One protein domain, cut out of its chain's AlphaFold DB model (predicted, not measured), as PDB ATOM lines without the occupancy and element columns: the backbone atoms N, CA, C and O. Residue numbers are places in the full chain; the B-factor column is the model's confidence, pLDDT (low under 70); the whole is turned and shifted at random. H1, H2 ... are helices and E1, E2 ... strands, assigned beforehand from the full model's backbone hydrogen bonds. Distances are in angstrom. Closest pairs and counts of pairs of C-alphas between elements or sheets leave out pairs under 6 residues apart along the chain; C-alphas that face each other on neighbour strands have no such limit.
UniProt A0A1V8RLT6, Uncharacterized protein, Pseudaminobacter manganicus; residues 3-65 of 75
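AT A GLANCE: This is residues 3 to 65 of the 75 residues of an uncharacterized protein of Pseudaminobacter manganicus (UniProt A0A1V8RLT6). A strongly twisted sheet of three strands has one long helix, H1, laid over one face and running along the strands, while no named helix covers the other face. The first residues, 3 to 10, fold back at one end to lead into H1. The printed part has 63 residues, with one named helix and then three named strands in the order H1, E1, E2, E3; the sheet runs E1, E2, E3, antiparallel throughout, and the class is mixed, helices and strands. The whole is only just compact, close to loose, with a radius of gyration of the C-alphas of 12.5 A, and elongated, spanning 42 by 22 by 15 A.

HOW THE PARTS SIT: E2, residues 42 to 51, is the inner strand of the sheet. E1, residues 32 to 38, and E3, residues 55 to 64, are its edge strands. The three make a meander, each strand the antiparallel neighbour of the one before. E1 and E2 form a hairpin, their directions at 156 degrees; N 34 and O 46 are within hydrogen-bond range at 2.8 A, and so are N 44 and O 37 at 2.8 A. E2 and E3 form a second hairpin, at 162 degrees; N 47 and O 59 are 2.9 A apart, and N 63 and O 43 2.8 A. The sheet is strongly twisted, but only just, with C-alphas up to 4.3 A off its best plane. H1, residues 11 to 28, is on the sheet at a height of 10.2 A, giving two layers, a helix on one face of a sheet. It lies over E2, on which 10 of its 18 C-alphas fall, and only just not over E1, on which 2 fall. On the local plane its line and that of E2 stand at 14 degrees, along the strands. The closest C-alphas of H1 and E1 are those of Leu 18 and Ala 37, 7.1 A apart; of H1 and E3, those of Val 26 and Tyr 58, 7.3 A. In H1 every O i to N i+4 pair is within hydrogen-bond range.

IN THESE COORDINATES: H1, residues 11 to 28, begins with C-alpha 11 at (-26.904, 3.217, -0.467) and is 25.7 A long from first to last C-alpha. E1, residues 32 to 38, measures 18.1 A, and E2, residues 42 to 51, 28.5 A. E3, residues 55 to 64, measures 29.4 A and ends with C-alpha 64 at (-38.590, 5.164, -16.037).

THE WHOLE: The C-alphas farthest apart are those of Val 9 and Lys 53, at 42.0 A. The printed part has no cut, and the links H1 to E1, E1 to E2 and E2 to E3 are tight. The mean pLDDT of the printed part is 94.0, and no printed residue is under 70.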
ATOM      1  N   VAL A   3     -27.118  -3.175  -9.366       96.44
ATOM      2  CA  VAL A   3     -26.028  -2.673 -10.221       96.44
ATOM      3  C   VAL A   3     -25.432  -3.870 -10.943       96.44
ATOM      4  O   VAL A   3     -25.003  -4.814 -10.279       96.44
ATOM      5  N   GLY A   4     -25.436  -3.851 -12.277       91.19
ATOM      6  CA  GLY A   4     -25.213  -5.064 -13.064       91.19
ATOM      7  C   GLY A   4     -26.187  -6.162 -12.624       91.19
ATOM      8  O   GLY A   4     -27.400  -5.983 -12.701       91.19
ATOM      9  N   GLU A   5     -25.656  -7.258 -12.083       91.06
ATOM     10  CA  GLU A   5     -26.437  -8.394 -11.569       91.06
ATOM     11  C   GLU A   5     -26.544  -8.425 -10.029       91.06
ATOM     12  O   GLU A   5     -27.230  -9.280  -9.466       91.06
ATOM     13  N   GLU A   6     -25.890  -7.502  -9.313       95.75
ATOM     14  CA  GLU A   6     -25.800  -7.535  -7.847       95.75
ATOM     15  C   GLU A   6     -26.828  -6.612  -7.172       95.75
ATOM     16  O   GLU A   6     -26.982  -5.435  -7.516       95.75
ATOM     17  N   ALA A   7     -27.521  -7.139  -6.156       96.62
ATOM     18  CA  ALA A   7     -28.501  -6.402  -5.366       96.62
ATOM     19  C   ALA A   7     -27.882  -5.793  -4.097       96.62
ATOM     20  O   ALA A   7     -27.388  -6.491  -3.214       96.62
ATOM     21  N   PHE A   8     -28.011  -4.476  -3.952       96.50
ATOM     22  CA  PHE A   8     -27.534  -3.708  -2.807       96.50
ATOM     23  C   PHE A   8     -28.688  -3.138  -1.978       96.50
ATOM     24  O   PHE A   8     -29.586  -2.459  -2.501       96.50
ATOM     25  N   VAL A   9     -28.610  -3.355  -0.663       95.06
ATOM     26  CA  VAL A   9     -29.507  -2.755   0.340       95.06
ATOM     27  C   VAL A   9     -28.966  -1.403   0.813       95.06
ATOM     28  O   VAL A   9     -29.711  -0.429   0.918       95.06
ATOM     29  N   GLU A  10     -27.655  -1.303   1.049       96.38
ATOM     30  CA  GLU A  10     -27.030  -0.070   1.525       96.38
ATOM     31  C   GLU A  10     -26.687   0.899   0.391       96.38
ATOM     32  O   GLU A  10     -25.931   0.580  -0.530       96.38
ATOM     33  N   ARG A  11     -27.143   2.152   0.520       94.38
ATOM     34  CA  ARG A  11     -26.904   3.217  -0.467       94.38
ATOM     35  C   ARG A  11     -25.420   3.462  -0.753       94.38
ATOM     36  O   ARG A  11     -25.059   3.703  -1.900       94.38
ATOM     37  N   LYS A  12     -24.558   3.448   0.272       96.81
ATOM     38  CA  LYS A  12     -23.120   3.726   0.098       96.81
ATOM     39  C   LYS A  12     -22.431   2.641  -0.725       96.81
ATOM     40  O   LYS A  12     -21.631   2.966  -1.599       96.81
ATOM     41  N   LEU A  13     -22.760   1.379  -0.461       97.62
ATOM     42  CA  LEU A  13     -22.216   0.246  -1.207       97.62
ATOM     43  C   LEU A  13     -22.738   0.249  -2.645       97.62
ATOM     44  O   LEU A  13     -21.934   0.204  -3.572       97.62
ATOM     45  N   ALA A  14     -24.047   0.449  -2.825       96.50
ATOM     46  CA  ALA A  14     -24.669   0.552  -4.143       96.50
ATOM     47  C   ALA A  14     -24.053   1.678  -4.990       96.50
ATOM     48  O   ALA A  14     -23.709   1.479  -6.150       96.50
ATOM     49  N   GLY A  15     -23.863   2.863  -4.397       96.38
ATOM     50  CA  GLY A  15     -23.254   4.001  -5.081       96.38
ATOM     51  C   GLY A  15     -21.800   3.740  -5.474       96.38
ATOM     52  O   GLY A  15     -21.384   4.110  -6.568       96.38
ATOM     53  N   ARG A  16     -21.026   3.060  -4.619       97.81
ATOM     54  CA  ARG A  16     -19.644   2.682  -4.942       97.81
ATOM     55  C   ARG A  16     -19.587   1.678  -6.092       97.81
ATOM     56  O   ARG A  16     -18.764   1.857  -6.986       97.81
ATOM     57  N   ALA A  17     -20.437   0.652  -6.062       97.88
ATOM     58  CA  ALA A  17     -20.539  -0.328  -7.138       97.88
ATOM     59  C   ALA A  17     -20.920   0.353  -8.458       97.88
ATOM     60  O   ALA A  17     -20.226   0.177  -9.454       97.88
ATOM     61  N   LEU A  18     -21.924   1.234  -8.427       97.19
ATOM     62  CA  LEU A  18     -22.363   1.983  -9.602       97.19
ATOM     63  C   LEU A  18     -21.247   2.839 -10.209       97.19
ATOM     64  O   LEU A  18     -21.035   2.825 -11.417       97.19
ATOM     65  N   MET A  19     -20.520   3.584  -9.374       97.19
ATOM     66  CA  MET A  19     -19.412   4.408  -9.858       97.19
ATOM     67  C   MET A  19     -18.293   3.562 -10.457       97.19
ATOM     68  O   MET A  19     -17.689   3.976 -11.443       97.19
ATOM     69  N   LYS A  20     -18.014   2.387  -9.879       97.62
ATOM     70  CA  LYS A  20     -17.026   1.454 -10.429       97.62
ATOM     71  C   LYS A  20     -17.464   0.948 -11.804       97.62
ATOM     72  O   LYS A  20     -16.645   0.968 -12.718       97.62
ATOM     73  N   GLU A  21     -18.725   0.555 -11.949       97.00
ATOM     74  CA  GLU A  21     -19.295   0.096 -13.220       97.00
ATOM     75  C   GLU A  21     -19.177   1.181 -14.298       97.00
ATOM     76  O   GLU A  21     -18.522   0.988 -15.320       97.00
ATOM     77  N   LEU A  22     -19.687   2.384 -14.011       96.62
ATOM     78  CA  LEU A  22     -19.646   3.522 -14.930       96.62
ATOM     79  C   LEU A  22     -18.213   3.891 -15.335       96.62
ATOM     80  O   LEU A  22     -17.932   4.072 -16.517       96.62
ATOM     81  N   LEU A  23     -17.290   3.992 -14.370       97.06
ATOM     82  CA  LEU A  23     -15.890   4.315 -14.663       97.06
ATOM     83  C   LEU A  23     -15.211   3.225 -15.496       97.06
ATOM     84  O   LEU A  23     -14.378   3.559 -16.335       97.06
ATOM     85  N   THR A  24     -15.567   1.956 -15.290       97.00
ATOM     86  CA  THR A  24     -15.030   0.838 -16.076       97.00
ATOM     87  C   THR A  24     -15.438   0.972 -17.540       97.00
ATOM     88  O   THR A  24     -14.571   0.951 -18.413       97.00
ATOM     89  N   LEU A  25     -16.723   1.212 -17.816       96.81
ATOM     90  CA  LEU A  25     -17.218   1.400 -19.185       96.81
ATOM     91  C   LEU A  25     -16.560   2.599 -19.876       96.81
ATOM     92  O   LEU A  25     -16.115   2.493 -21.019       96.81
ATOM     93  N   VAL A  26     -16.419   3.721 -19.161       95.50
ATOM     94  CA  VAL A  26     -15.757   4.925 -19.691       95.50
ATOM     95  C   VAL A  26     -14.282   4.669 -20.001       95.50
ATOM     96  O   VAL A  26     -13.795   5.101 -21.043       95.50
ATOM     97  N   GLN A  27     -13.560   3.966 -19.126       95.62
ATOM     98  CA  GLN A  27     -12.142   3.648 -19.334       95.62
ATOM     99  C   GLN A  27     -11.926   2.705 -20.518       95.62
ATOM    100  O   GLN A  27     -10.954   2.866 -21.254       95.62
ATOM    101  N   LEU A  28     -12.841   1.755 -20.715       95.00
ATOM    102  CA  LEU A  28     -12.839   0.858 -21.868       95.00
ATOM    103  C   LEU A  28     -13.323   1.536 -23.153       95.00
ATOM    104  O   LEU A  28     -13.210   0.939 -24.220       95.00
ATOM    105  N   GLN A  29     -13.842   2.766 -23.060       95.00
ATOM    106  CA  GLN A  29     -14.525   3.455 -24.153       95.00
ATOM    107  C   GLN A  29     -15.628   2.578 -24.759       95.00
ATOM    108  O   GLN A  29     -15.752   2.485 -25.979       95.00
ATOM    109  N   GLN A  30     -16.407   1.911 -23.899       95.25
ATOM    110  CA  GLN A  30     -17.468   1.007 -24.328       95.25
ATOM    111  C   GLN A  30     -18.436   1.748 -25.254       95.25
ATOM    112  O   GLN A  30     -18.952   2.807 -24.895       95.25
ATOM    113  N   GLU A  31     -18.684   1.198 -26.436       95.38
ATOM    114  CA  GLU A  31     -19.649   1.738 -27.394       95.38
ATOM    115  C   GLU A  31     -21.019   1.067 -27.221       95.38
ATOM    116  O   GLU A  31     -21.107  -0.098 -26.818       95.38
ATOM    117  N   GLY A  32     -22.074   1.809 -27.560       95.00
ATOM    118  CA  GLY A  32     -23.461   1.352 -27.507       95.00
ATOM    119  C   GLY A  32     -24.160   1.627 -26.178       95.00
ATOM    120  O   GLY A  32     -23.636   2.337 -25.311       95.00
ATOM    121  N   ASP A  33     -25.358   1.060 -26.056       95.19
ATOM    122  CA  ASP A  33     -26.271   1.286 -24.938       95.19
ATOM    123  C   ASP A  33     -26.245   0.104 -23.957       95.19
ATOM    124  O   ASP A  33     -26.196  -1.058 -24.366       95.19
ATOM    125  N   ALA A  34     -26.282   0.388 -22.655       94.12
ATOM    126  CA  ALA A  34     -26.308  -0.618 -21.598       94.12
ATOM    127  C   ALA A  34     -27.094  -0.130 -20.374       94.12
ATOM    128  O   ALA A  34     -26.883   0.983 -19.896       94.12
ATOM    129  N   ILE A  35     -27.949  -0.982 -19.805       95.69
ATOM    130  CA  ILE A  35     -28.549  -0.720 -18.492       95.69
ATOM    131  C   ILE A  35     -27.561  -1.159 -17.415       95.69
ATOM    132  O   ILE A  35     -27.285  -2.346 -17.264       95.69
ATOM    133  N   ILE A  36     -27.027  -0.203 -16.659       96.06
ATOM    134  CA  ILE A  36     -25.966  -0.465 -15.671       96.06
ATOM    135  C   ILE A  36     -26.492  -0.557 -14.237       96.06
ATOM    136  O   ILE A  36     -25.808  -1.063 -13.347       96.06
ATOM    137  N   ALA A  37     -27.710  -0.071 -13.989       96.69
ATOM    138  CA  ALA A  37     -28.375  -0.209 -12.701       96.69
ATOM    139  C   ALA A  37     -29.894  -0.071 -12.808       96.69
ATOM    140  O   ALA A  37     -30.393   0.643 -13.670       96.69
ATOM    141  N   SER A  38     -30.604  -0.666 -11.848       95.06
ATOM    142  CA  SER A  38     -32.030  -0.427 -11.621       95.06
ATOM    143  C   SER A  38     -32.280   0.091 -10.200       95.06
ATOM    144  O   SER A  38     -31.817  -0.461  -9.189       95.06
ATOM    145  N   ILE A  39     -32.995   1.211 -10.111       92.06
ATOM    146  CA  ILE A  39     -33.203   2.006  -8.903       92.06
ATOM    147  C   ILE A  39     -34.689   2.342  -8.779       92.06
ATOM    148  O   ILE A  39     -35.162   3.335  -9.318       92.06
ATOM    149  N   GLY A  40     -35.435   1.534  -8.024       89.00
ATOM    150  CA  GLY A  40     -36.802   1.878  -7.612       89.00
ATOM    151  C   GLY A  40     -37.768   2.156  -8.772       89.00
ATOM    152  O   GLY A  40     -38.530   3.117  -8.699       89.00
ATOM    153  N   GLY A  41     -37.725   1.343  -9.833       90.38
ATOM    154  CA  GLY A  41     -38.564   1.518 -11.028       90.38
ATOM    155  C   GLY A  41     -38.006   2.513 -12.049       90.38
ATOM    156  O   GLY A  41     -38.753   3.014 -12.891       90.38
ATOM    157  N   PHE A  42     -36.714   2.817 -11.949       93.62
ATOM    158  CA  PHE A  42     -35.946   3.505 -12.974       93.62
ATOM    159  C   PHE A  42     -34.750   2.656 -13.372       93.62
ATOM    160  O   PHE A  42     -34.087   2.094 -12.501       93.62
ATOM    161  N   ASP A  43     -34.431   2.659 -14.654       95.44
ATOM    162  CA  ASP A  43     -33.212   2.073 -15.183       95.44
ATOM    163  C   ASP A  43     -32.224   3.191 -15.496       95.44
ATOM    164  O   ASP A  43     -32.585   4.245 -16.025       95.44
ATOM    165  N   LEU A  44     -30.970   2.984 -15.111       95.88
ATOM    166  CA  LEU A  44     -29.881   3.871 -15.467       95.88
ATOM    167  C   LEU A  44     -29.210   3.317 -16.716       95.88
ATOM    168  O   LEU A  44     -28.470   2.336 -16.655       95.88
ATOM    169  N   GLU A  45     -29.482   3.970 -17.834       96.62
ATOM    170  CA  GLU A  45     -28.878   3.667 -19.119       96.62
ATOM    171  C   GLU A  45     -27.555   4.416 -19.271       96.62
ATOM    172  O   GLU A  45     -27.427   5.588 -18.909       96.62
ATOM    173  N   TYR A  46     -26.575   3.718 -19.820       97.31
ATOM    174  CA  TYR A  46     -25.308   4.225 -20.301       97.31
ATOM    175  C   TYR A  46     -25.305   4.161 -21.824       97.31
ATOM    176  O   TYR A  46     -25.555   3.095 -22.368       97.31
ATOM    177  N   CYS A  47     -24.979   5.262 -22.494       97.19
ATOM    178  CA  CYS A  47     -24.808   5.315 -23.944       97.19
ATOM    179  C   CYS A  47     -23.404   5.827 -24.257       97.19
ATOM    180  O   CYS A  47     -23.084   6.980 -23.946       97.19
ATOM    181  N   GLY A  48     -22.567   4.981 -24.851       96.81
ATOM    182  CA  GLY A  48     -21.212   5.310 -25.277       96.81
ATOM    183  C   GLY A  48     -21.111   5.508 -26.788       96.81
ATOM    184  O   GLY A  48     -21.572   4.676 -27.567       96.81
ATOM    185  N   GLN A  49     -20.481   6.600 -27.216       94.94
ATOM    186  CA  GLN A  49     -20.311   6.949 -28.627       94.94
ATOM    187  C   GLN A  49     -18.868   7.343 -28.920       94.94
ATOM    188  O   GLN A  49     -18.316   8.278 -28.323       94.94
ATOM    189  N   ARG A  50     -18.274   6.660 -29.900       89.81
ATOM    190  CA  ARG A  50     -16.968   7.018 -30.440       89.81
ATOM    191  C   ARG A  50     -17.135   7.963 -31.628       89.81
ATOM    192  O   ARG A  50     -17.859   7.688 -32.579       89.81
ATOM    193  N   PHE A  51     -16.452   9.097 -31.564       83.44
ATOM    194  CA  PHE A  51     -16.373  10.079 -32.638       83.44
ATOM    195  C   PHE A  51     -15.055   9.918 -33.407       83.44
ATOM    196  O   PHE A  51     -14.058   9.409 -32.890       83.44
ATOM    197  N   CYS A  52     -15.037  10.374 -34.662       76.81
ATOM    198  CA  CYS A  52     -13.833  10.376 -35.498       76.81
ATOM    199  C   CYS A  52     -12.670  11.121 -34.800       76.81
ATOM    200  O   CYS A  52     -12.910  12.129 -34.137       76.81
ATOM    201  N   LYS A  53     -11.419  10.661 -34.998       74.88
ATOM    202  CA  LYS A  53     -10.194  11.133 -34.298       74.88
ATOM    203  C   LYS A  53     -10.234  10.933 -32.769       74.88
ATOM    204  O   LYS A  53     -10.081  11.884 -32.011       74.88
ATOM    205  N   ASP A  54     -10.426   9.691 -32.326       71.81
ATOM    206  CA  ASP A  54     -10.218   9.247 -30.930       71.81
ATOM    207  C   ASP A  54     -11.053   9.952 -29.849       71.81
ATOM    208  O   ASP A  54     -10.756   9.865 -28.657       71.81
ATOM    209  N   GLY A  55     -12.130  10.631 -30.243       86.12
ATOM    210  CA  GLY A  55     -13.067  11.224 -29.302       86.12
ATOM    211  C   GLY A  55     -13.990  10.159 -28.721       86.12
ATOM    212  O   GLY A  55     -14.622   9.417 -29.467       86.12
ATOM    213  N   TYR A  56     -14.124  10.128 -27.400       93.75
ATOM    214  CA  TYR A  56     -15.127   9.320 -26.716       93.75
ATOM    215  C   TYR A  56     -16.075  10.225 -25.934       93.75
ATOM    216  O   TYR A  56     -15.637  11.120 -25.205       93.75
ATOM    217  N   ARG A  57     -17.380  10.002 -26.080       94.19
ATOM    218  CA  ARG A  57     -18.406  10.638 -25.255       94.19
ATOM    219  C   ARG A  57     -19.321   9.561 -24.717       94.19
ATOM    220  O   ARG A  57     -19.661   8.625 -25.429       94.19
ATOM    221  N   TYR A  58     -19.777   9.762 -23.495       95.69
ATOM    222  CA  TYR A  58     -20.849   8.972 -22.928       95.69
ATOM    223  C   TYR A  58     -21.942   9.881 -22.375       95.69
ATOM    224  O   TYR A  58     -21.692  11.041 -22.036       95.69
ATOM    225  N   THR A  59     -23.146   9.335 -22.287       97.25
ATOM    226  CA  THR A  59     -24.286   9.926 -21.584       97.25
ATOM    227  C   THR A  59     -24.827   8.891 -20.611       97.25
ATOM    228  O   THR A  59     -24.830   7.700 -20.919       97.25
ATOM    229  N   THR A  60     -25.283   9.335 -19.442       96.56
ATOM    230  CA  THR A  60     -26.078   8.497 -18.545       96.56
ATOM    231  C   THR A  60     -27.451   9.101 -18.323       96.56
ATOM    232  O   THR A  60     -27.578  10.291 -18.026       96.56
ATOM    233  N   THR A  61     -28.481   8.269 -18.458       96.62
ATOM    234  CA  THR A  61     -29.879   8.698 -18.432       96.62
ATOM    235  C   THR A  61     -30.661   7.838 -17.450       96.62
ATOM    236  O   THR A  61     -30.620   6.614 -17.519       96.62
ATOM    237  N   LEU A  62     -31.392   8.473 -16.530       95.19
ATOM    238  CA  LEU A  62     -32.389   7.781 -15.713       95.19
ATOM    239  C   LEU A  62     -33.696   7.697 -16.493       95.19
ATOM    240  O   LEU A  62     -34.389   8.701 -16.668       95.19
ATOM    241  N   MET A  63     -34.036   6.495 -16.937       94.44
ATOM    242  CA  MET A  63     -35.285   6.201 -17.623       94.44
ATOM    243  C   MET A  63     -36.269   5.567 -16.653       94.44
ATOM    244  O   MET A  63     -35.894   4.756 -15.814       94.44
ATOM    245  N   ARG A  64     -37.553   5.922 -16.746       93.62
ATOM    246  CA  ARG A  64     -38.590   5.164 -16.037       93.62
ATOM    247  C   ARG A  64     -38.606   3.752 -16.617       93.62
ATOM    248  O   ARG A  64     -38.771   3.618 -17.825       93.62
ATOM    249  N   THR A  65     -38.474   2.739 -15.762       87.25
ATOM    250  CA  THR A  65     -38.533   1.337 -16.179       87.25
ATOM    251  C   THR A  65     -39.869   1.109 -16.872       87.25
ATOM    252  O   THR A  65     -40.936   1.295 -16.272       87.25
TER     253      THR A  65